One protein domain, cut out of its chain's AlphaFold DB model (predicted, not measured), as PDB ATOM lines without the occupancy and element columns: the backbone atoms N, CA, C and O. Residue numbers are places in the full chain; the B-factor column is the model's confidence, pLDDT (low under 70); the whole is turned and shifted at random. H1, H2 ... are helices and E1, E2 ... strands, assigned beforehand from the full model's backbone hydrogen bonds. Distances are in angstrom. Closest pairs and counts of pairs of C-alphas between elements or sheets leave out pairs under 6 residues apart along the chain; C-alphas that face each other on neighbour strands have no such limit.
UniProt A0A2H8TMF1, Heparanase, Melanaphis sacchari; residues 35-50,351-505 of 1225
ATOM      1  N   ASN A  35     -11.493  57.602 -33.620       66.56
ATOM      2  CA  ASN A  35     -10.523  56.984 -34.521       66.56
ATOM      3  C   ASN A  35     -11.205  56.432 -35.781       66.56
ATOM      4  O   ASN A  35     -11.612  55.271 -35.819       66.56
ATOM      5  N   VAL A  36     -11.331  57.279 -36.807       81.00
ATOM      6  CA  VAL A  36     -11.878  56.905 -38.111       81.00
ATOM      7  C   VAL A  36     -10.883  55.999 -38.824       81.00
ATOM      8  O   VAL A  36      -9.811  56.437 -39.243       81.00
ATOM      9  N   LEU A  37     -11.267  54.737 -38.981       87.19
ATOM     10  CA  LEU A  37     -10.510  53.740 -39.722       87.19
ATOM     11  C   LEU A  37     -10.810  53.904 -41.221       87.19
ATOM     12  O   LEU A  37     -11.943  53.690 -41.655       87.19
ATOM     13  N   SER A  38      -9.829  54.287 -42.038       87.81
ATOM     14  CA  SER A  38     -10.029  54.391 -43.488       87.81
ATOM     15  C   SER A  38      -9.589  53.099 -44.177       87.81
ATOM     16  O   SER A  38      -8.407  52.758 -44.164       87.81
ATOM     17  N   ILE A  39     -10.537  52.383 -44.784       90.12
ATOM     18  CA  ILE A  39     -10.291  51.147 -45.536       90.12
ATOM     19  C   ILE A  39     -10.239  51.504 -47.024       90.12
ATOM     20  O   ILE A  39     -11.257  51.830 -47.632       90.12
ATOM     21  N   ASN A  40      -9.039  51.468 -47.602       90.75
ATOM     22  CA  ASN A  40      -8.816  51.698 -49.027       90.75
ATOM     23  C   ASN A  40      -8.744  50.351 -49.765       90.75
ATOM     24  O   ASN A  40      -7.861  49.541 -49.480       90.75
ATOM     25  N   ILE A  41      -9.687  50.112 -50.673       92.00
ATOM     26  CA  ILE A  41      -9.931  48.847 -51.371       92.00
ATOM     27  C   ILE A  41      -9.330  48.915 -52.775       92.00
ATOM     28  O   ILE A  41      -9.713  49.755 -53.591       92.00
ATOM     29  N   ASN A  42      -8.421  47.996 -53.092       91.19
ATOM     30  CA  ASN A  42      -7.799  47.910 -54.406       91.19
ATOM     31  C   ASN A  42      -8.656  47.067 -55.366       91.19
ATOM     32  O   ASN A  42      -8.415  45.881 -55.585       91.19
ATOM     33  N   THR A  43      -9.627  47.722 -56.004       88.62
ATOM     34  CA  THR A  43     -10.567  47.178 -57.011       88.62
ATOM     35  C   THR A  43      -9.915  46.623 -58.297       88.62
ATOM     36  O   THR A  43     -10.592  46.351 -59.290       88.62
ATOM     37  N   LYS A  44      -8.586  46.458 -58.315       90.44
ATOM     38  CA  LYS A  44      -7.784  45.968 -59.448       90.44
ATOM     39  C   LYS A  44      -6.889  44.769 -59.100       90.44
ATOM     40  O   LYS A  44      -6.226  44.265 -60.000       90.44
ATOM     41  N   LYS A  45      -6.829  44.326 -57.835       91.38
ATOM     42  CA  LYS A  45      -5.897  43.274 -57.389       91.38
ATOM     43  C   LYS A  45      -6.548  42.284 -56.415       91.38
ATOM     44  O   LYS A  45      -6.848  42.636 -55.275       91.38
ATOM     45  N   CYS A  46      -6.640  41.030 -56.851       93.06
ATOM     46  CA  CYS A  46      -6.788  39.869 -55.973       93.06
ATOM     47  C   CYS A  46      -5.433  39.538 -55.299       93.06
ATOM     48  O   CYS A  46      -4.378  39.744 -55.907       93.06
ATOM     49  N   ILE A  47      -5.450  39.065 -54.050       94.12
ATOM     50  CA  ILE A  47      -4.272  38.565 -53.313       94.12
ATOM     51  C   ILE A  47      -4.257  37.038 -53.201       94.12
ATOM     52  O   ILE A  47      -3.194  36.434 -53.333       94.12
ATOM     53  N   HIS A  48      -5.424  36.426 -52.996       93.38
ATOM     54  CA  HIS A  48      -5.614  34.993 -52.798       93.38
ATOM     55  C   HIS A  48      -6.981  34.584 -53.355       93.38
ATOM     56  O   HIS A  48      -7.942  35.333 -53.205       93.38
ATOM     57  N   THR A  49      -7.084  33.382 -53.918       95.25
ATOM     58  CA  THR A  49      -8.374  32.740 -54.203       95.25
ATOM     59  C   THR A  49      -8.547  31.594 -53.205       95.25
ATOM     60  O   THR A  49      -7.719  30.679 -53.160       95.25
ATOM     61  N   VAL A  50      -9.575  31.661 -52.356       96.31
ATOM     62  CA  VAL A  50      -9.960  30.553 -51.462       96.31
ATOM     63  C   VAL A  50     -10.891  29.581 -52.200       96.31
ATOM     64  O   VAL A  50     -11.331  29.870 -53.306       96.31
ATOM     65  N   VAL A 351     -23.653  33.673 -39.107       96.75
ATOM     66  CA  VAL A 351     -22.423  34.187 -39.741       96.75
ATOM     67  C   VAL A 351     -22.069  33.366 -40.984       96.75
ATOM     68  O   VAL A 351     -21.775  33.938 -42.032       96.75
ATOM     69  N   SER A 352     -22.136  32.034 -40.890       97.12
ATOM     70  CA  SER A 352     -21.805  31.125 -41.995       97.12
ATOM     71  C   SER A 352     -22.770  31.248 -43.173       97.12
ATOM     72  O   SER A 352     -22.332  31.263 -44.320       97.12
ATOM     73  N   VAL A 353     -24.068  31.392 -42.897       96.00
ATOM     74  CA  VAL A 353     -25.118  31.581 -43.907       96.00
ATOM     75  C   VAL A 353     -24.944  32.907 -44.652       96.00
ATOM     76  O   VAL A 353     -24.932  32.912 -45.883       96.00
ATOM     77  N   LEU A 354     -24.731  34.027 -43.946       96.94
ATOM     78  CA  LEU A 354     -24.457  35.308 -44.614       96.94
ATOM     79  C   LEU A 354     -23.138  35.277 -45.396       96.94
ATOM     80  O   LEU A 354     -23.088  35.784 -46.515       96.94
ATOM     81  N   HIS A 355     -22.098  34.619 -44.876       97.56
ATOM     82  CA  HIS A 355     -20.855  34.416 -45.621       97.56
ATOM     83  C   HIS A 355     -21.092  33.606 -46.907       97.56
ATOM     84  O   HIS A 355     -20.620  34.007 -47.968       97.56
ATOM     85  N   LYS A 356     -21.852  32.504 -46.857       95.81
ATOM     86  CA  LYS A 356     -22.180  31.678 -48.036       95.81
ATOM     87  C   LYS A 356     -23.117  32.359 -49.036       95.81
ATOM     88  O   LYS A 356     -23.146  31.926 -50.190       95.81
ATOM     89  N   ALA A 357     -23.840  33.402 -48.629       94.69
ATOM     90  CA  ALA A 357     -24.698  34.206 -49.500       94.69
ATOM     91  C   ALA A 357     -23.992  35.428 -50.119       94.69
ATOM     92  O   ALA A 357     -24.341  35.818 -51.227       94.69
ATOM     93  N   LEU A 358     -23.023  36.036 -49.420       96.56
ATOM     94  CA  LEU A 358     -22.445  37.336 -49.793       96.56
ATOM     95  C   LEU A 358     -20.978  37.278 -50.248       96.56
ATOM     96  O   LEU A 358     -20.565  38.117 -51.045       96.56
ATOM     97  N   VAL A 359     -20.173  36.335 -49.751       97.31
ATOM     98  CA  VAL A 359     -18.705  36.347 -49.902       97.31
ATOM     99  C   VAL A 359     -18.255  35.339 -50.962       97.31
ATOM    100  O   VAL A 359     -18.538  34.148 -50.840       97.31
ATOM    101  N   GLY A 360     -17.576  35.826 -52.006       95.69
ATOM    102  CA  GLY A 360     -16.970  35.017 -53.070       95.69
ATOM    103  C   GLY A 360     -15.532  34.561 -52.759       95.69
ATOM    104  O   GLY A 360     -14.959  34.967 -51.741       95.69
ATOM    105  N   PRO A 361     -14.936  33.713 -53.614       95.69
ATOM    106  CA  PRO A 361     -13.622  33.115 -53.371       95.69
ATOM    107  C   PRO A 361     -12.435  34.079 -53.550       95.69
ATOM    108  O   PRO A 361     -11.376  33.851 -52.965       95.69
ATOM    109  N   GLU A 362     -12.565  35.159 -54.323       96.44
ATOM    110  CA  GLU A 362     -11.461  36.081 -54.616       96.44
ATOM    111  C   GLU A 362     -11.280  37.141 -53.515       96.44
ATOM    112  O   GLU A 362     -12.122  38.023 -53.325       96.44
ATOM    113  N   VAL A 363     -10.142  37.093 -52.820       97.00
ATOM    114  CA  VAL A 363      -9.758  38.024 -51.748       97.00
ATOM    115  C   VAL A 363      -9.033  39.235 -52.340       97.00
ATOM    116  O   VAL A 363      -8.061  39.077 -53.077       97.00
ATOM    117  N   LEU A 364      -9.447  40.457 -52.003       95.62
ATOM    118  CA  LEU A 364      -8.891  41.706 -52.540       95.62
ATOM    119  C   LEU A 364      -7.818  42.343 -51.642       95.62
ATOM    120  O   LEU A 364      -7.853  42.267 -50.415       95.62
ATOM    121  N   ASP A 365      -6.874  43.041 -52.277       93.50
ATOM    122  CA  ASP A 365      -5.839  43.849 -51.619       93.50
ATOM    123  C   ASP A 365      -6.464  45.079 -50.919       93.50
ATOM    124  O   ASP A 365      -7.131  45.896 -51.558       93.50
ATOM    125  N   ILE A 366      -6.246  45.236 -49.607       91.50
ATOM    126  CA  ILE A 366      -6.760  46.377 -48.823       91.50
ATOM    127  C   ILE A 366      -5.664  47.088 -48.028       91.50
ATOM    128  O   ILE A 366      -4.724  46.475 -47.524       91.50
ATOM    129  N   LYS A 367      -5.805  48.409 -47.877       88.75
ATOM    130  CA  LYS A 367      -4.893  49.263 -47.105       88.75
ATOM    131  C   LYS A 367      -5.663  50.029 -46.035       88.75
ATOM    132  O   LYS A 367      -6.370  50.992 -46.329       88.75
ATOM    133  N   ILE A 368      -5.490  49.607 -44.785       85.56
ATOM    134  CA  ILE A 368      -6.109  50.226 -43.608       85.56
ATOM    135  C   ILE A 368      -5.215  51.370 -43.110       85.56
ATOM    136  O   ILE A 368      -4.058  51.147 -42.741       85.56
ATOM    137  N   SER A 369      -5.752  52.591 -43.127       77.56
ATOM    138  CA  SER A 369      -5.048  53.849 -42.843       77.56
ATOM    139  C   SER A 369      -5.787  54.680 -41.790       77.56
ATOM    140  O   SER A 369      -7.001  54.854 -41.886       77.56
ATOM    141  N   SER A 370      -5.038  55.250 -40.840       64.19
ATOM    142  CA  SER A 370      -5.544  55.875 -39.603       64.19
ATOM    143  C   SER A 370      -6.281  54.910 -38.657       64.19
ATOM    144  O   SER A 370      -6.733  53.842 -39.063       64.19
ATOM    145  N   GLY A 371      -6.382  55.296 -37.382       61.12
ATOM    146  CA  GLY A 371      -7.035  54.530 -36.317       61.12
ATOM    147  C   GLY A 371      -6.229  53.345 -35.762       61.12
ATOM    148  O   GLY A 371      -5.221  52.911 -36.326       61.12
ATOM    149  N   ASN A 372      -6.681  52.808 -34.624       58.91
ATOM    150  CA  ASN A 372      -6.052  51.645 -33.998       58.91
ATOM    151  C   ASN A 372      -6.475  50.342 -34.702       58.91
ATOM    152  O   ASN A 372      -7.618  49.897 -34.579       58.91
ATOM    153  N   LYS A 373      -5.518  49.713 -35.394       61.50
ATOM    154  CA  LYS A 373      -5.704  48.478 -36.173       61.50
ATOM    155  C   LYS A 373      -6.122  47.256 -35.344       61.50
ATOM    156  O   LYS A 373      -6.604  46.299 -35.934       61.50
ATOM    157  N   THR A 374      -5.959  47.253 -34.016       60.38
ATOM    158  CA  THR A 374      -6.248  46.064 -33.186       60.38
ATOM    159  C   THR A 374      -7.733  45.834 -32.889       60.38
ATOM    160  O   THR A 374      -8.088  44.783 -32.368       60.38
ATOM    161  N   ARG A 375      -8.614  46.801 -33.186       71.00
ATOM    162  CA  ARG A 375     -10.042  46.742 -32.805       71.00
ATOM    163  C   ARG A 375     -10.960  46.080 -33.836       71.00
ATOM    164  O   ARG A 375     -12.066  45.679 -33.482       71.00
ATOM    165  N   LEU A 376     -10.529  45.998 -35.094       84.81
ATOM    166  CA  LEU A 376     -11.352  45.546 -36.215       84.81
ATOM    167  C   LEU A 376     -10.567  44.531 -37.048       84.81
ATOM    168  O   LEU A 376      -9.568  44.888 -37.671       84.81
ATOM    169  N   GLU A 377     -11.034  43.288 -37.091       89.88
ATOM    170  CA  GLU A 377     -10.521  42.297 -38.036       89.88
ATOM    171  C   GLU A 377     -11.427  42.299 -39.268       89.88
ATOM    172  O   GLU A 377     -12.648  42.219 -39.160       89.88
ATOM    173  N   THR A 378     -10.839  42.496 -40.445       93.00
ATOM    174  CA  THR A 378     -11.581  42.763 -41.679       93.00
ATOM    175  C   THR A 378     -10.797  42.297 -42.899       93.00
ATOM    176  O   THR A 378      -9.572  42.417 -42.965       93.00
ATOM    177  N   VAL A 379     -11.542  41.766 -43.863       95.75
ATOM    178  CA  VAL A 379     -11.095  41.326 -45.179       95.75
ATOM    179  C   VAL A 379     -12.045  41.912 -46.231       95.75
ATOM    180  O   VAL A 379     -13.090  42.487 -45.916       95.75
ATOM    181  N   THR A 380     -11.694  41.842 -47.508       96.69
ATOM    182  CA  THR A 380     -12.581  42.271 -48.595       96.69
ATOM    183  C   THR A 380     -12.488  41.263 -49.719       96.69
ATOM    184  O   THR A 380     -11.395  40.815 -50.043       96.69
ATOM    185  N   HIS A 381     -13.631  40.885 -50.275       97.50
ATOM    186  CA  HIS A 381     -13.746  39.885 -51.329       97.50
ATOM    187  C   HIS A 381     -14.558  40.448 -52.493       97.50
ATOM    188  O   HIS A 381     -15.301  41.425 -52.341       97.50
ATOM    189  N   CYS A 382     -14.482  39.786 -53.640       96.56
ATOM    190  CA  CYS A 382     -15.554  39.876 -54.619       96.56
ATOM    191  C   CYS A 382     -16.865  39.352 -54.008       96.56
ATOM    192  O   CYS A 382     -16.874  38.400 -53.222       96.56
ATOM    193  N   THR A 383     -17.983  40.012 -54.306       96.19
ATOM    194  CA  THR A 383     -19.294  39.555 -53.826       96.19
ATOM    195  C   THR A 383     -19.699  38.297 -54.577       96.19
ATOM    196  O   THR A 383     -19.546  38.224 -55.797       96.19
ATOM    197  N   LYS A 384     -20.251  37.312 -53.864       93.44
ATOM    198  CA  LYS A 384     -20.769  36.098 -54.496       93.44
ATOM    199  C   LYS A 384     -21.905  36.458 -55.458       93.44
ATOM    200  O   LYS A 384     -22.874  37.111 -55.068       93.44
ATOM    201  N   MET A 385     -21.779  36.027 -56.713       88.56
ATOM    202  CA  MET A 385     -22.821  36.220 -57.720       88.56
ATOM    203  C   MET A 385     -24.105  35.513 -57.271       88.56
ATOM    204  O   MET A 385     -24.070  34.367 -56.821       88.56
ATOM    205  N   SER A 386     -25.236  36.211 -57.353       81.06
ATOM    206  CA  SER A 386     -26.512  35.659 -56.888       81.06
ATOM    207  C   SER A 386     -27.075  34.592 -57.845       81.06
ATOM    208  O   SER A 386     -26.811  34.670 -59.048       81.06
ATOM    209  N   PRO A 387     -27.871  33.620 -57.350       80.81
ATOM    210  CA  PRO A 387     -28.512  32.610 -58.191       80.81
ATOM    211  C   PRO A 387     -29.420  33.203 -59.274       80.81
ATOM    212  O   PRO A 387     -30.012  34.275 -59.101       80.81
ATOM    213  N   TYR A 388     -29.552  32.466 -60.380       75.00
ATOM    214  CA  TYR A 388     -30.407  32.850 -61.503       75.00
ATOM    215  C   TYR A 388     -31.897  32.692 -61.156       75.00
ATOM    216  O   TYR A 388     -32.674  33.634 -61.336       75.00
ATOM    217  N   ASP A 389     -32.294  31.550 -60.581       77.88
ATOM    218  CA  ASP A 389     -33.669  31.333 -60.115       77.88
ATOM    219  C   ASP A 389     -34.002  32.307 -58.957       77.88
ATOM    220  O   ASP A 389     -33.299  32.309 -57.943       77.88
ATOM    221  N   PRO A 390     -35.063  33.139 -59.058       70.25
ATOM    222  CA  PRO A 390     -35.526  33.994 -57.956       70.25
ATOM    223  C   PRO A 390     -35.919  33.250 -56.672       70.25
ATOM    224  O   PRO A 390     -36.057  33.879 -55.621       70.25
ATOM    225  N   ASN A 391     -36.105  31.933 -56.738       72.19
ATOM    226  CA  ASN A 391     -36.439  31.080 -55.605       72.19
ATOM    227  C   ASN A 391     -35.202  30.458 -54.932       72.19
ATOM    228  O   ASN A 391     -35.340  29.809 -53.891       72.19
ATOM    229  N   GLU A 392     -33.993  30.679 -55.444       77.69
ATOM    230  CA  GLU A 392     -32.759  30.173 -54.838       77.69
ATOM    231  C   GLU A 392     -32.048  31.216 -53.965       77.69
ATOM    232  O   GLU A 392     -32.130  32.425 -54.179       77.69
ATOM    233  N   GLY A 393     -31.337  30.734 -52.942       83.38
ATOM    234  CA  GLY A 393     -30.662  31.578 -51.955       83.38
ATOM    235  C   GLY A 393     -31.591  32.220 -50.913       83.38
ATOM    236  O   GLY A 393     -32.807  32.028 -50.908       83.38
ATOM    237  N   ILE A 394     -30.968  32.967 -49.994       89.69
ATOM    238  CA  ILE A 394     -31.614  33.635 -48.848       89.69
ATOM    239  C   ILE A 394     -31.760  35.154 -49.008       89.69
ATOM    240  O   ILE A 394     -32.387  35.798 -48.173       89.69
ATOM    241  N   LEU A 395     -31.153  35.750 -50.034       91.56
ATOM    242  CA  LEU A 395     -31.285  37.184 -50.289       91.56
ATOM    243  C   LEU A 395     -32.652  37.455 -50.920       91.56
ATOM    244  O   LEU A 395     -33.142  36.644 -51.708       91.56
ATOM    245  N   ALA A 396     -33.268  38.583 -50.579       89.38
ATOM    246  CA  ALA A 396     -34.507  38.979 -51.236       89.38
ATOM    247  C   ALA A 396     -34.264  39.277 -52.736       89.38
ATOM    248  O   ALA A 396     -33.171  39.745 -53.086       89.38
ATOM    249  N   PRO A 397     -35.220  38.967 -53.638       85.06
ATOM    250  CA  PRO A 397     -35.001  38.998 -55.087       85.06
ATOM    251  C   PRO A 397     -34.462  40.319 -55.643       85.06
ATOM    252  O   PRO A 397     -33.743  40.286 -56.641       85.06
ATOM    253  N   GLU A 398     -34.797  41.435 -54.997       86.25
ATOM    254  CA  GLU A 398     -34.436  42.812 -55.331       86.25
ATOM    255  C   GLU A 398     -33.008  43.215 -54.909       86.25
ATOM    256  O   GLU A 398     -32.465  44.184 -55.433       86.25
ATOM    257  N   TYR A 399     -32.351  42.451 -54.025       87.88
ATOM    258  CA  TYR A 399     -31.002  42.739 -53.509       87.88
ATOM    259  C   TYR A 399     -29.936  41.756 -54.016       87.88
ATOM    260  O   TYR A 399     -29.057  41.325 -53.262       87.88
ATOM    261  N   ARG A 400     -30.008  41.386 -55.300       83.81
ATOM    262  CA  ARG A 400     -29.011  40.517 -55.944       83.81
ATOM    263  C   ARG A 400     -27.771  41.268 -56.413       83.81
ATOM    264  O   ARG A 400     -27.810  42.446 -56.753       83.81
ATOM    265  N   TYR A 401     -26.667  40.531 -56.461       91.50
ATOM    266  CA  TYR A 401     -25.341  41.040 -56.780       91.50
ATOM    267  C   TYR A 401     -24.802  40.435 -58.078       91.50
ATOM    268  O   TYR A 401     -24.741  39.213 -58.247       91.50
ATOM    269  N   ASN A 402     -24.389  41.330 -58.974       87.62
ATOM    270  CA  ASN A 402     -23.778  41.026 -60.263       87.62
ATOM    271  C   ASN A 402     -22.242  40.997 -60.163       87.62
ATOM    272  O   ASN A 402     -21.651  41.460 -59.185       87.62
ATOM    273  N   ARG A 403     -21.578  40.486 -61.208       89.50
ATOM    274  CA  ARG A 403     -20.111  40.548 -61.331       89.50
ATOM    275  C   ARG A 403     -19.617  41.996 -61.249       89.50
ATOM    276  O   ARG A 403     -20.255  42.911 -61.759       89.50
ATOM    277  N   GLY A 404     -18.463  42.194 -60.620       91.06
ATOM    278  CA  GLY A 404     -17.910  43.514 -60.311       91.06
ATOM    279  C   GLY A 404     -18.275  44.059 -58.929       91.06
ATOM    280  O   GLY A 404     -17.595  44.979 -58.477       91.06
ATOM    281  N   ALA A 405     -19.273  43.492 -58.244       93.88
ATOM    282  CA  ALA A 405     -19.604  43.844 -56.865       93.88
ATOM    283  C   ALA A 405     -18.512  43.401 -55.869       93.88
ATOM    284  O   ALA A 405     -17.802  42.412 -56.083       93.88
ATOM    285  N   VAL A 406     -18.380  44.146 -54.768       95.19
ATOM    286  CA  VAL A 406     -17.367  43.932 -53.720       95.19
ATOM    287  C   VAL A 406     -18.021  43.911 -52.343       95.19
ATOM    288  O   VAL A 406     -18.849  44.769 -52.039       95.19
ATOM    289  N   VAL A 407     -17.609  42.977 -51.482       96.94
ATOM    290  CA  VAL A 407     -18.042  42.894 -50.081       96.94
ATOM    291  C   VAL A 407     -16.867  43.094 -49.129       96.94
ATOM    292  O   VAL A 407     -15.874  42.369 -49.174       96.94
ATOM    293  N   VAL A 408     -16.993  44.063 -48.222       96.56
ATOM    294  CA  VAL A 408     -16.137  44.162 -47.034       96.56
ATOM    295  C   VAL A 408     -16.783  43.326 -45.935       96.56
ATOM    296  O   VAL A 408     -17.926  43.576 -45.549       96.56
ATOM    297  N   PHE A 409     -16.052  42.333 -45.440       97.81
ATOM    298  CA  PHE A 409     -16.464  41.450 -44.352       97.81
ATOM    299  C   PHE A 409     -15.553  41.695 -43.146       97.81
ATOM    300  O   PHE A 409     -14.361  41.981 -43.299       97.81
ATOM    301  N   GLY A 410     -16.101  41.633 -41.936       95.88
ATOM    302  CA  GLY A 410     -15.298  41.802 -40.736       95.88
ATOM    303  C   GLY A 410     -16.057  41.663 -39.429       95.88
ATOM    304  O   GLY A 410     -17.266  41.428 -39.385       95.88
ATOM    305  N   VAL A 411     -15.308  41.839 -38.347       94.81
ATOM    306  CA  VAL A 411     -15.780  41.755 -36.972       94.81
ATOM    307  C   VAL A 411     -15.172  42.862 -36.108       94.81
ATOM    308  O   VAL A 411     -13.964  43.109 -36.122       94.81
ATOM    309  N   ASN A 412     -16.027  43.535 -35.336       92.81
ATOM    310  CA  ASN A 412     -15.624  44.387 -34.224       92.81
ATOM    311  C   ASN A 412     -15.676  43.567 -32.930       92.81
ATOM    312  O   ASN A 412     -16.751  43.347 -32.369       92.81
ATOM    313  N   MET A 413     -14.501  43.133 -32.470       87.81
ATOM    314  CA  MET A 413     -14.318  42.435 -31.190       87.81
ATOM    315  C   MET A 413     -14.320  43.400 -29.989       87.81
ATOM    316  O   MET A 413     -14.288  42.960 -28.845       87.81
ATOM    317  N   GLY A 414     -14.317  44.717 -30.229       85.12
ATOM    318  CA  GLY A 414     -14.233  45.736 -29.189       85.12
ATOM    319  C   GLY A 414     -15.559  46.037 -28.486       85.12
ATOM    320  O   GLY A 414     -16.644  45.926 -29.060       85.12
ATOM    321  N   LEU A 415     -15.439  46.528 -27.246       84.75
ATOM    322  CA  LEU A 415     -16.549  47.039 -26.423       84.75
ATOM    323  C   LEU A 415     -17.128  48.371 -26.940       84.75
ATOM    324  O   LEU A 415     -18.243  48.748 -26.579       84.75
ATOM    325  N   GLU A 416     -16.384  49.076 -27.795       86.00
ATOM    326  CA  GLU A 416     -16.721  50.391 -28.349       86.00
ATOM    327  C   GLU A 416     -17.128  50.314 -29.829       86.00
ATOM    328  O   GLU A 416     -16.671  49.450 -30.581       86.00
ATOM    329  N   THR A 417     -17.956  51.261 -30.276       89.69
ATOM    330  CA  THR A 417     -18.320  51.412 -31.692       89.69
ATOM    331  C   THR A 417     -17.150  51.962 -32.511       89.69
ATOM    332  O   THR A 417     -16.553  52.970 -32.126       89.69
ATOM    333  N   VAL A 418     -16.862  51.376 -33.674       89.12
ATOM    334  CA  VAL A 418     -15.793  51.837 -34.579       89.12
ATOM    335  C   VAL A 418     -16.400  52.587 -35.765       89.12
ATOM    336  O   VAL A 418     -17.323  52.101 -36.411       89.12
ATOM    337  N   LYS A 419     -15.876  53.776 -36.076       90.06
ATOM    338  CA  LYS A 419     -16.260  54.554 -37.265       90.06
ATOM    339  C   LYS A 419     -15.320  54.213 -38.424       90.06
ATOM    340  O   LYS A 419     -14.109  54.361 -38.274       90.06
ATOM    341  N   ILE A 420     -15.856  53.789 -39.568       89.62
ATOM    342  CA  ILE A 420     -15.070  53.408 -40.750       89.62
ATOM    343  C   ILE A 420     -15.452  54.221 -41.994       89.62
ATOM    344  O   ILE A 420     -16.612  54.580 -42.194       89.62
ATOM    345  N   SER A 421     -14.465  54.491 -42.848       88.38
ATOM    346  CA  SER A 421     -14.619  55.168 -44.143       88.38
ATOM    347  C   SER A 421     -14.064  54.273 -45.251       88.38
ATOM    348  O   SER A 421     -12.860  53.998 -45.278       88.38
ATOM    349  N   LEU A 422     -14.940  53.815 -46.152       88.94
ATOM    350  CA  LEU A 422     -14.570  53.003 -47.314       88.94
ATOM    351  C   LEU A 422     -14.116  53.900 -48.472       88.94
ATOM    352  O   LEU A 422     -14.690  54.963 -48.701       88.94
ATOM    353  N   LYS A 423     -13.090  53.469 -49.211       86.81
ATOM    354  CA  LYS A 423     -12.582  54.144 -50.417       86.81
ATOM    355  C   LYS A 423     -12.257  53.094 -51.480       86.81
ATOM    356  O   LYS A 423     -11.473  52.195 -51.207       86.81
ATOM    357  N   THR A 424     -12.826  53.209 -52.679       78.62
ATOM    358  CA  THR A 424     -12.649  52.250 -53.799       78.62
ATOM    359  C   THR A 424     -11.746  52.769 -54.927       78.62
ATOM    360  O   THR A 424     -11.564  52.098 -55.945       78.62
ATOM    361  N   GLY A 425     -11.218  53.989 -54.784       69.25
ATOM    362  CA  GLY A 425     -10.506  54.715 -55.842       69.25
ATOM    363  C   GLY A 425     -11.417  55.375 -56.887       69.25
ATOM    364  O   GLY A 425     -10.917  56.101 -57.742       69.25
ATOM    365  N   GLN A 426     -12.733  55.163 -56.811       65.06
ATOM    366  CA  GLN A 426     -13.746  55.921 -57.549       65.06
ATOM    367  C   GLN A 426     -14.220  57.112 -56.700       65.06
ATOM    368  O   GLN A 426     -14.206  57.047 -55.472       65.06
ATOM    369  N   ILE A 427     -14.629  58.199 -57.360       54.56
ATOM    370  CA  ILE A 427     -15.083  59.445 -56.708       54.56
ATOM    371  C   ILE A 427     -16.608  59.440 -56.472       54.56
ATOM    372  O   ILE A 427     -17.115  60.183 -55.636       54.56
ATOM    373  N   GLN A 428     -17.348  58.595 -57.197       60.84
ATOM    374  CA  GLN A 428     -18.810  58.551 -57.153       60.84
ATOM    375  C   GLN A 428     -19.358  57.956 -55.850       60.84
ATOM    376  O   GLN A 428     -18.774  57.063 -55.233       60.84
ATOM    377  N   SER A 429     -20.526  58.455 -55.455       71.12
ATOM    378  CA  SER A 429     -21.203  58.109 -54.210       71.12
ATOM    379  C   SER A 429     -22.036  56.830 -54.356       71.12
ATOM    380  O   SER A 429     -23.254  56.889 -54.492       71.12
ATOM    381  N   LEU A 430     -21.366  55.674 -54.345       79.38
ATOM    382  CA  LEU A 430     -21.997  54.362 -54.543       79.38
ATOM    383  C   LEU A 430     -23.055  54.026 -53.467       79.38
ATOM    384  O   LEU A 430     -22.878  54.411 -52.303       79.38
ATOM    385  N   PRO A 431     -24.101  53.246 -53.798       88.62
ATOM    386  CA  PRO A 431     -24.946  52.604 -52.795       88.62
ATOM    387  C   PRO A 431     -24.152  51.573 -51.975       88.62
ATOM    388  O   PRO A 431     -23.151  51.007 -52.419       88.62
ATOM    389  N   LEU A 432     -24.606  51.350 -50.743       92.19
ATOM    390  CA  LEU A 432     -23.958  50.523 -49.731       92.19
ATOM    391  C   LEU A 432     -25.010  49.675 -49.013       92.19
ATOM    392  O   LEU A 432     -25.866  50.203 -48.303       92.19
ATOM    393  N   HIS A 433     -24.926  48.359 -49.150       95.12
ATOM    394  CA  HIS A 433     -25.856  47.419 -48.528       95.12
ATOM    395  C   HIS A 433     -25.252  46.874 -47.228       95.12
ATOM    396  O   HIS A 433     -24.207  46.219 -47.245       95.12
ATOM    397  N   GLN A 434     -25.888  47.175 -46.092       95.50
ATOM    398  CA  GLN A 434     -25.379  46.844 -44.758       95.50
ATOM    399  C   GLN A 434     -26.103  45.632 -44.155       95.50
ATOM    400  O   GLN A 434     -27.333  45.615 -44.055       95.50
ATOM    401  N   TYR A 435     -25.331  44.654 -43.682       97.31
ATOM    402  CA  TYR A 435     -25.810  43.525 -42.886       97.31
ATOM    403  C   TYR A 435     -24.990  43.451 -41.593       97.31
ATOM    404  O   TYR A 435     -23.840  43.009 -41.602       97.31
ATOM    405  N   PHE A 436     -25.560  43.911 -40.479       96.69
ATOM    406  CA  PHE A 436     -24.932  43.864 -39.156       96.69
ATOM    407  C   PHE A 436     -25.579  42.775 -38.301       96.69
ATOM    408  O   PHE A 436     -26.761  42.873 -37.969       96.69
ATOM    409  N   LEU A 437     -24.794  41.768 -37.915       96.38
ATOM    410  CA  LEU A 437     -25.169  40.794 -36.894       96.38
ATOM    411  C   LEU A 437     -24.735  41.294 -35.513       96.38
ATOM    412  O   LEU A 437     -23.564  41.625 -35.310       96.38
ATOM    413  N   THR A 438     -25.663  41.304 -34.556       93.69
ATOM    414  CA  THR A 438     -25.408  41.641 -33.144       93.69
ATOM    415  C   THR A 438     -26.187  40.717 -32.203       93.69
ATOM    416  O   THR A 438     -27.213  40.148 -32.579       93.69
ATOM    417  N   ALA A 439     -25.768  40.630 -30.941       90.50
ATOM    418  CA  ALA A 439     -26.581  40.026 -29.884       90.50
ATOM    419  C   ALA A 439     -27.865  40.839 -29.599       90.50
ATOM    420  O   ALA A 439     -27.934  42.050 -29.841       90.50
ATOM    421  N   ASN A 440     -28.898  40.183 -29.059       80.25
ATOM    422  CA  ASN A 440     -30.141  40.840 -28.649       80.25
ATOM    423  C   ASN A 440     -30.009  41.513 -27.271       80.25
ATOM    424  O   ASN A 440     -30.399  40.960 -26.242       80.25
ATOM    425  N   ASN A 441     -29.491  42.739 -27.260       64.81
ATOM    426  CA  ASN A 441     -29.186  43.492 -26.038       64.81
ATOM    427  C   ASN A 441     -30.395  44.235 -25.418       64.81
ATOM    428  O   ASN A 441     -30.203  45.121 -24.588       64.81
ATOM    429  N   ARG A 442     -31.645  43.935 -25.813       53.81
ATOM    430  CA  ARG A 442     -32.816  44.772 -25.464       53.81
ATOM    431  C   ARG A 442     -33.300  44.706 -24.003       53.81
ATOM    432  O   ARG A 442     -34.212  45.456 -23.671       53.81
ATOM    433  N   GLN A 443     -32.728  43.873 -23.123       44.97
ATOM    434  CA  GLN A 443     -33.174  43.773 -21.719       44.97
ATOM    435  C   GLN A 443     -32.038  43.628 -20.682       44.97
ATOM    436  O   GLN A 443     -31.556  42.535 -20.408       44.97
ATOM    437  N   THR A 444     -31.761  44.727 -19.967       39.53
ATOM    438  CA  THR A 444     -31.107  44.809 -18.634       39.53
ATOM    439  C   THR A 444     -29.621  44.429 -18.482       39.53
ATOM    440  O   THR A 444     -29.097  43.499 -19.088       39.53
ATOM    441  N   LYS A 445     -28.952  45.097 -17.525       43.47
ATOM    442  CA  LYS A 445     -27.542  44.886 -17.118       43.47
ATOM    443  C   LYS A 445     -27.253  43.535 -16.416       43.47
ATOM    444  O   LYS A 445     -26.238  43.413 -15.738       43.47
ATOM    445  N   ARG A 446     -28.137  42.533 -16.520       39.16
ATOM    446  CA  ARG A 446     -27.954  41.183 -15.941       39.16
ATOM    447  C   ARG A 446     -28.076  40.041 -16.961       39.16
ATOM    448  O   ARG A 446     -27.742  38.909 -16.627       39.16
ATOM    449  N   ALA A 447     -28.501  40.310 -18.198       42.59
ATOM    450  CA  ALA A 447     -28.800  39.276 -19.193       42.59
ATOM    451  C   ALA A 447     -27.675  39.057 -20.226       42.59
ATOM    452  O   ALA A 447     -27.926  39.031 -21.432       42.59
ATOM    453  N   LEU A 448     -26.439  38.795 -19.778       44.06
ATOM    454  CA  LEU A 448     -25.318  38.382 -20.652       44.06
ATOM    455  C   LEU A 448     -25.468  36.926 -21.179       44.06
ATOM    456  O   LEU A 448     -24.497  36.194 -21.333       44.06
ATOM    457  N   LYS A 449     -26.716  36.488 -21.391       48.47
ATOM    458  CA  LYS A 449     -27.153  35.156 -21.848       48.47
ATOM    459  C   LYS A 449     -28.264  35.247 -22.912       48.47
ATOM    460  O   LYS A 449     -28.982  34.279 -23.145       48.47
ATOM    461  N   SER A 450     -28.442  36.416 -23.534       50.94
ATOM    462  CA  SER A 450     -29.440  36.635 -24.587       50.94
ATOM    463  C   SER A 450     -29.022  35.911 -25.876       50.94
ATOM    464  O   SER A 450     -28.156  36.375 -26.613       50.94
ATOM    465  N   SER A 451     -29.603  34.734 -26.114       61.88
ATOM    466  CA  SER A 451     -29.120  33.746 -27.094       61.88
ATOM    467  C   SER A 451     -29.501  34.017 -28.554       61.88
ATOM    468  O   SER A 451     -29.006  33.339 -29.453       61.88
ATOM    469  N   SER A 452     -30.386  34.980 -28.827       80.00
ATOM    470  CA  SER A 452     -30.880  35.236 -30.183       80.00
ATOM    471  C   SER A 452     -29.995  36.214 -30.956       80.00
ATOM    472  O   SER A 452     -29.807  37.355 -30.527       80.00
ATOM    473  N   THR A 453     -29.538  35.791 -32.136       91.50
ATOM    474  CA  THR A 453     -28.836  36.652 -33.098       91.50
ATOM    475  C   THR A 453     -29.812  37.623 -33.764       91.50
ATOM    476  O   THR A 453     -30.921  37.239 -34.140       91.50
ATOM    477  N   MET A 454     -29.393  38.877 -33.925       93.31
ATOM    478  CA  MET A 454     -30.159  39.931 -34.588       93.31
ATOM    479  C   MET A 454     -29.444  40.367 -35.870       93.31
ATOM    480  O   MET A 454     -28.258  40.672 -35.807       93.31
ATOM    481  N   LEU A 455     -30.158  40.471 -36.993       95.62
ATOM    482  CA  LEU A 455     -29.704  41.146 -38.211       95.62
ATOM    483  C   LEU A 455     -30.337  42.539 -38.285       95.62
ATOM    484  O   LEU A 455     -31.559  42.659 -38.242       95.62
ATOM    485  N   ASN A 456     -29.526  43.593 -38.395       94.31
ATOM    486  CA  ASN A 456     -29.980  44.986 -38.548       94.31
ATOM    487  C   ASN A 456     -31.008  45.445 -37.479       94.31
ATOM    488  O   ASN A 456     -31.758  46.399 -37.683       94.31
ATOM    489  N   GLY A 457     -31.029  44.783 -36.314       90.19
ATOM    490  CA  GLY A 457     -31.971  45.027 -35.216       90.19
ATOM    491  C   GLY A 457     -33.238  44.154 -35.201       90.19
ATOM    492  O   GLY A 457     -34.067  44.345 -34.311       90.19
ATOM    493  N   GLN A 458     -33.381  43.192 -36.120       92.31
ATOM    494  CA  GLN A 458     -34.476  42.210 -36.191       92.31
ATOM    495  C   GLN A 458     -33.970  40.789 -35.904       92.31
ATOM    496  O   GLN A 458     -32.823  40.466 -36.191       92.31
ATOM    497  N   LYS A 459     -34.798  39.944 -35.282       92.00
ATOM    498  CA  LYS A 459     -34.385  38.625 -34.775       92.00
ATOM    499  C   LYS A 459     -34.290  37.602 -35.910       92.00
ATOM    500  O   LYS A 459     -35.284  37.374 -36.592       92.00
ATOM    501  N   LEU A 460     -33.144  36.936 -36.056       93.12
ATOM    502  CA  LEU A 460     -33.024  35.774 -36.939       93.12
ATOM    503  C   LEU A 460     -33.594  34.524 -36.251       93.12
ATOM    504  O   LEU A 460     -33.246  34.206 -35.112       93.12
ATOM    505  N   ILE A 461     -34.483  33.832 -36.962       91.56
ATOM    506  CA  ILE A 461     -35.124  32.560 -36.602       91.56
ATOM    507  C   ILE A 461     -35.344  31.745 -37.884       91.56
ATOM    508  O   ILE A 461     -35.340  32.313 -38.973       91.56
ATOM    509  N   LEU A 462     -35.545  30.433 -37.761       91.19
ATOM    510  CA  LEU A 462     -36.100  29.603 -38.839       91.19
ATOM    511  C   LEU A 462     -37.638  29.664 -38.806       91.19
ATOM    512  O   LEU A 462     -38.218  30.088 -37.802       91.19
ATOM    513  N   SER A 463     -38.297  29.230 -39.883       89.69
ATOM    514  CA  SER A 463     -39.747  29.002 -39.883       89.69
ATOM    515  C   SER A 463     -40.106  27.816 -38.967       89.69
ATOM    516  O   SER A 463     -39.226  27.015 -38.637       89.69
ATOM    517  N   PRO A 464     -41.384  27.639 -38.576       85.00
ATOM    518  CA  PRO A 464     -41.832  26.441 -37.858       85.00
ATOM    519  C   PRO A 464     -41.536  25.129 -38.605       85.00
ATOM    520  O   PRO A 464     -41.314  24.100 -37.974       85.00
ATOM    521  N   ASP A 465     -41.483  25.177 -39.939       84.44
ATOM    522  CA  ASP A 465     -41.132  24.046 -40.805       84.44
ATOM    523  C   ASP A 465     -39.611  23.850 -40.962       84.44
ATOM    524  O   ASP A 465     -39.169  22.878 -41.578       84.44
ATOM    525  N   GLY A 466     -38.792  24.758 -40.421       86.50
ATOM    526  CA  GLY A 466     -37.334  24.746 -40.535       86.50
ATOM    527  C   GLY A 466     -36.770  25.481 -41.756       86.50
ATOM    528  O   GLY A 466     -35.597  25.306 -42.077       86.50
ATOM    529  N   ASP A 467     -37.568  26.279 -42.466       90.19
ATOM    530  CA  ASP A 467     -37.108  27.085 -43.605       90.19
ATOM    531  C   ASP A 467     -36.269  28.285 -43.135       90.19
ATOM    532  O   ASP A 467     -36.489  28.829 -42.049       90.19
ATOM    533  N   LEU A 468     -35.320  28.735 -43.960       92.38
ATOM    534  CA  LEU A 468     -34.560  29.954 -43.682       92.38
ATOM    535  C   LEU A 468     -35.388  31.214 -43.999       92.38
ATOM    536  O   LEU A 468     -36.199  31.200 -44.930       92.38
ATOM    537  N   PRO A 469     -35.164  32.321 -43.269       93.12
ATOM    538  CA  PRO A 469     -35.749  33.604 -43.608       93.12
ATOM    539  C   PRO A 469     -35.078  34.196 -44.851       93.12
ATOM    540  O   PRO A 469     -33.890  33.989 -45.108       93.12
ATOM    541  N   ILE A 470     -35.851  34.991 -45.580       91.88
ATOM    542  CA  ILE A 470     -35.367  35.895 -46.613       91.88
ATOM    543  C   ILE A 470     -34.829  37.164 -45.953       91.88
ATOM    544  O   ILE A 470     -35.406  37.679 -44.992       91.88
ATOM    545  N   ILE A 471     -33.693  37.628 -46.462       92.94
ATOM    546  CA  ILE A 471     -32.847  38.639 -45.843       92.94
ATOM    547  C   ILE A 471     -32.606  39.805 -46.810       92.94
ATOM    548  O   ILE A 471     -32.076  39.623 -47.909       92.94
ATOM    549  N   SER A 472     -32.923  41.010 -46.340       93.81
ATOM    550  CA  SER A 472     -32.703  42.278 -47.044       93.81
ATOM    551  C   SER A 472     -31.689  43.152 -46.283       93.81
ATOM    552  O   SER A 472     -31.674  43.161 -45.045       93.81
ATOM    553  N   PRO A 473     -30.802  43.884 -46.981       95.56
ATOM    554  CA  PRO A 473     -29.854  44.792 -46.358       95.56
ATOM    555  C   PRO A 473     -30.546  46.036 -45.810       95.56
ATOM    556  O   PRO A 473     -31.643  46.412 -46.212       95.56
ATOM    557  N   LYS A 474     -29.820  46.759 -44.960       94.25
ATOM    558  CA  LYS A 474     -30.083  48.170 -44.715       94.25
ATOM    559  C   LYS A 474     -29.312  48.991 -45.744       94.25
ATOM    560  O   LYS A 474     -28.083  49.038 -45.694       94.25
ATOM    561  N   VAL A 475     -30.022  49.604 -46.686       92.00
ATOM    562  CA  VAL A 475     -29.411  50.426 -47.740       92.00
ATOM    563  C   VAL A 475     -28.938  51.764 -47.160       92.00
ATOM    564  O   VAL A 475     -29.616  52.399 -46.349       92.00
ATOM    565  N   ARG A 476     -27.737  52.177 -47.560       87.00
ATOM    566  CA  ARG A 476     -27.077  53.443 -47.225       87.00
ATOM    567  C   ARG A 476     -26.297  53.962 -48.432       87.00
ATOM    568  O   ARG A 476     -26.157  53.272 -49.435       87.00
ATOM    569  N   ILE A 477     -25.762  55.172 -48.313       78.00
ATOM    570  CA  ILE A 477     -24.911  55.802 -49.326       78.00
ATOM    571  C   ILE A 477     -23.457  55.770 -48.828       78.00
ATOM    572  O   ILE A 477     -23.180  56.144 -47.686       78.00
ATOM    573  N   SER A 478     -22.522  55.300 -49.659       67.81
ATOM    574  CA  SER A 478     -21.138  54.988 -49.259       67.81
ATOM    575  C   SER A 478     -20.253  56.210 -48.970       67.81
ATOM    576  O   SER A 478     -19.133  56.039 -48.488       67.81
ATOM    577  N   ASN A 479     -20.719  57.432 -49.247       65.12
ATOM    578  CA  ASN A 479     -20.022  58.659 -48.854       65.12
ATOM    579  C   ASN A 479     -20.145  58.960 -47.341       65.12
ATOM    580  O   ASN A 479     -19.372  59.757 -46.810       65.12
ATOM    581  N   GLN A 480     -21.081  58.312 -46.636       69.56
ATOM    582  CA  GLN A 480     -21.285  58.486 -45.198       69.56
ATOM    583  C   GLN A 480     -20.270  57.689 -44.368       69.56
ATOM    584  O   GLN A 480     -19.883  56.569 -44.703       69.56
ATOM    585  N   LEU A 481     -19.886  58.248 -43.219       86.06
ATOM    586  CA  LEU A 481     -19.057  57.567 -42.227       86.06
ATOM    587  C   LEU A 481     -19.858  56.440 -41.550       86.06
ATOM    588  O   LEU A 481     -20.830  56.694 -40.837       86.06
ATOM    589  N   ILE A 482     -19.445  55.191 -41.751       90.00
ATOM    590  CA  ILE A 482     -20.181  54.010 -41.288       90.00
ATOM    591  C   ILE A 482     -19.831  53.750 -39.820       90.00
ATOM    592  O   ILE A 482     -18.666  53.563 -39.480       90.00
ATOM    593  N   THR A 483     -20.832  53.705 -38.940       91.69
ATOM    594  CA  THR A 483     -20.634  53.322 -37.532       91.69
ATOM    595  C   THR A 483     -20.894  51.828 -37.363       91.69
ATOM    596  O   THR A 483     -22.035  51.385 -37.465       91.69
ATOM    597  N   ILE A 484     -19.836  51.063 -37.098       92.50
ATOM    598  CA  ILE A 484     -19.892  49.639 -36.758       92.50
ATOM    599  C   ILE A 484     -20.167  49.512 -35.249       92.50
ATOM    600  O   ILE A 484     -19.391  50.058 -34.454       92.50
ATOM    601  N   PRO A 485     -21.238  48.817 -34.821       91.94
ATOM    602  CA  PRO A 485     -21.511  48.573 -33.404       91.94
ATOM    603  C   PRO A 485     -20.376  47.810 -32.702       91.94
ATOM    604  O   PRO A 485     -19.584  47.126 -33.352       91.94
ATOM    605  N   SER A 486     -20.298  47.900 -31.373       90.44
ATOM    606  CA  SER A 486     -19.483  46.981 -30.569       90.44
ATOM    607  C   SER A 486     -20.049  45.564 -30.604       90.44
ATOM    608  O   SER A 486     -21.259  45.394 -30.759       90.44
ATOM    609  N   HIS A 487     -19.176  44.557 -30.473       90.31
ATOM    610  CA  HIS A 487     -19.536  43.136 -30.591       90.31
ATOM    611  C   HIS A 487     -20.432  42.865 -31.814       90.31
ATOM    612  O   HIS A 487     -21.600  42.487 -31.687       90.31
ATOM    613  N   CYS A 488     -19.896  43.103 -33.013       93.81
ATOM    614  CA  CYS A 488     -20.656  43.033 -34.261       93.81
ATOM    615  C   CYS A 488     -19.882  42.318 -35.372       93.81
ATOM    616  O   CYS A 488     -18.719  42.644 -35.613       93.81
ATOM    617  N   VAL A 489     -20.545  41.400 -36.082       97.25
ATOM    618  CA  VAL A 489     -20.083  40.901 -37.388       97.25
ATOM    619  C   VAL A 489     -20.789  41.704 -38.472       97.25
ATOM    620  O   VAL A 489     -22.011  41.852 -38.425       97.25
ATOM    621  N   PHE A 490     -20.044  42.221 -39.444       97.19
ATOM    622  CA  PHE A 490     -20.583  43.074 -40.497       97.19
ATOM    623  C   PHE A 490     -20.224  42.570 -41.894       97.19
ATOM    624  O   PHE A 490     -19.093  42.165 -42.165       97.19
ATOM    625  N   PHE A 491     -21.197  42.677 -42.795       98.12
ATOM    626  CA  PHE A 491     -21.008  42.586 -44.238       98.12
ATOM    627  C   PHE A 491     -21.481  43.904 -44.854       98.12
ATOM    628  O   PHE A 491     -22.559  44.410 -44.528       98.12
ATOM    629  N   LEU A 492     -20.650  44.479 -45.717       96.25
ATOM    630  CA  LEU A 492     -20.865  45.772 -46.358       96.25
ATOM    631  C   LEU A 492     -20.634  45.597 -47.856       96.25
ATOM    632  O   LEU A 492     -19.487  45.502 -48.295       96.25
ATOM    633  N   VAL A 493     -21.717  45.508 -48.626       95.62
ATOM    634  CA  VAL A 493     -21.645  45.267 -50.071       95.62
ATOM    635  C   VAL A 493     -21.745  46.580 -50.839       95.62
ATOM    636  O   VAL A 493     -22.610  47.410 -50.566       95.62
ATOM    637  N   LEU A 494     -20.853  46.741 -51.812       93.62
ATOM    638  CA  LEU A 494     -20.797  47.830 -52.779       93.62
ATOM    639  C   LEU A 494     -21.156  47.249 -54.163       93.62
ATOM    640  O   LEU A 494     -20.237  46.851 -54.894       93.62
ATOM    641  N   PRO A 495     -22.455  47.130 -54.514       91.56
ATOM    642  CA  PRO A 495     -22.889  46.470 -55.749       91.56
ATOM    643  C   PRO A 495     -22.264  47.117 -56.992       91.56
ATOM    644  O   PRO A 495     -21.594  46.446 -57.773       91.56
ATOM    645  N   ASP A 496     -22.361  48.441 -57.111       87.06
ATOM    646  CA  ASP A 496     -21.929  49.191 -58.298       87.06
ATOM    647  C   ASP A 496     -20.442  49.573 -58.307       87.06
ATOM    648  O   ASP A 496     -20.010  50.432 -59.077       87.06
ATOM    649  N   SER A 497     -19.619  48.923 -57.477       86.94
ATOM    650  CA  SER A 497     -18.175  49.199 -57.410       86.94
ATOM    651  C   SER A 497     -17.401  48.823 -58.681       86.94
ATOM    652  O   SER A 497     -16.261  49.268 -58.845       86.94
ATOM    653  N   LYS A 498     -18.003  48.046 -59.601       87.75
ATOM    654  CA  LYS A 498     -17.467  47.704 -60.938       87.75
ATOM    655  C   LYS A 498     -15.985  47.282 -60.888       87.75
ATOM    656  O   LYS A 498     -15.166  47.673 -61.722       87.75
ATOM    657  N   SER A 499     -15.635  46.503 -59.863       90.12
ATOM    658  CA  SER A 499     -14.270  46.082 -59.556       90.12
ATOM    659  C   SER A 499     -13.708  45.202 -60.669       90.12
ATOM    660  O   SER A 499     -14.273  44.154 -60.980       90.12
ATOM    661  N   LYS A 500     -12.564  45.596 -61.244       89.88
ATOM    662  CA  LYS A 500     -11.904  44.845 -62.325       89.88
ATOM    663  C   LYS A 500     -11.412  43.478 -61.854       89.88
ATOM    664  O   LYS A 500     -11.440  42.525 -62.624       89.88
ATOM    665  N   ALA A 501     -11.028  43.367 -60.583       89.50
ATOM    666  CA  ALA A 501     -10.690  42.081 -59.972       89.50
ATOM    667  C   ALA A 501     -11.896  41.123 -59.859       89.50
ATOM    668  O   ALA A 501     -11.681  39.925 -59.738       89.50
ATOM    669  N   CYS A 502     -13.131  41.640 -59.931       91.50
ATOM    670  CA  CYS A 502     -14.379  40.888 -59.750       91.50
ATOM    671  C   CYS A 502     -15.232  40.779 -61.030       91.50
ATOM    672  O   CYS A 502     -16.360  40.286 -60.980       91.50
ATOM    673  N   THR A 503     -14.735  41.270 -62.170       85.56
ATOM    674  CA  THR A 503     -15.347  41.084 -63.502       85.56
ATOM    675  C   THR A 503     -14.541  40.162 -64.412       85.56
ATOM    676  O   THR A 503     -15.127  39.533 -65.291       85.56
ATOM    677  N   VAL A 504     -13.225  40.036 -64.204       67.31
ATOM    678  CA  VAL A 504     -12.398  39.058 -64.923       67.31
ATOM    679  C   VAL A 504     -12.762  37.651 -64.457       67.31
ATOM    680  O   VAL A 504     -12.466  37.271 -63.329       67.31
ATOM    681  N   VAL A 505     -13.361  36.858 -65.346       52.53
ATOM    682  CA  VAL A 505     -13.545  35.422 -65.113       52.53
ATOM    683  C   VAL A 505     -12.165  34.769 -65.052       52.53
ATOM    684  O   VAL A 505     -11.422  34.806 -66.037       52.53
TER     685      VAL A 505
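This is residues 35 to 50 and 351 to 505 of the 1225 residues of the protein "Heparanase" of Melanaphis sacchari (UniProt A0A2H8TMF1). A strongly twisted sheet rolls into a flattened, loose barrel: E2, E3, E4, E10 and E6 make one wall, E1 turns the corner, and E5 and E9 fold back over E4 and E10, leaving a gap between E9 and E8. The one helix, H1, packs on E10 on the side away from E5 and E9, and residues 462 to 467 of a long loop stick out. The printed part has 171 residues, with ten named strands and one named helix, H1, which comes between E1 and E2 along the chain; the branched sheet is mixed, with E1 and E5 parallel and its other neighbour pairs antiparallel, and the class is mostly strand, with under half of the residues in named elements. The whole is compact, with a radius of gyration of the C-alphas of 16.3 A and spans of 47 by 43 by 29 A.

In the sheet, E6, residues 431 to 439, has three antiparallel neighbours. E10, residues 488 to 494, lies on one side, with N 435 and O 491 2.9 A apart, within hydrogen-bond range. On the other side are two edge strands: E8, residues 474 to 477, with N 432 and O 476 at 2.8 A, and E7, residues 453 to 455, with N 438 and O 454 at 2.9 A. E4, residues 406 to 412, is antiparallel to E10 at 165 degrees, with N 408 and O 492 at 2.9 A. E2, residues 359 to 369, E3, residues 376 to 383, and E4 form a meander, each strand the antiparallel neighbour of the one before; N 364 and O 380 are 2.8 A apart, N 379 and O 409 2.9 A. E1, residues 37 to 49, is antiparallel to E2, with N 40 and O 367 at 3.0 A, and bends by 92 degrees at residue 44. On the other side of E1, E5, residues 418 to 423, is parallel to it at 57 degrees, with N 39 and O 421 at 2.9 A. The edge strand E9, residues 482 to 484, is antiparallel to E5, with N 420 and O 482 at 2.8 A. E8 and E9 are apart. H1, residues 351 to 358, is on the sheet, which curls round it; the closest C-alphas of H1 and E10 are those of Val 351 and Val 489, 7.5 A apart. In H1 every O i to N i+4 pair is within hydrogen-bond range.

E1 begins at C-alpha 37, (-10.510, 53.740, -39.722), and is 25.6 A long. E6 measures 26.2 A, E2 23.3 A, E3 20.2 A, E4 19.6 A and H1 10.5 A. E10, 19.1 A long, ends at C-alpha 494, (-20.797, 47.830, -52.779).

The C-alphas farthest apart are those of Arg 446 and Val 505, 51.6 A. Residues 51 to 350 are cut out, and C-alphas 50 and 351 are 17.5 A apart. The links E3 to E4, E6 to E7 and E7 to E8 are long. Mean pLDDT of the printed part is 85.2; 26 residues are under 70, among them 441 to 451.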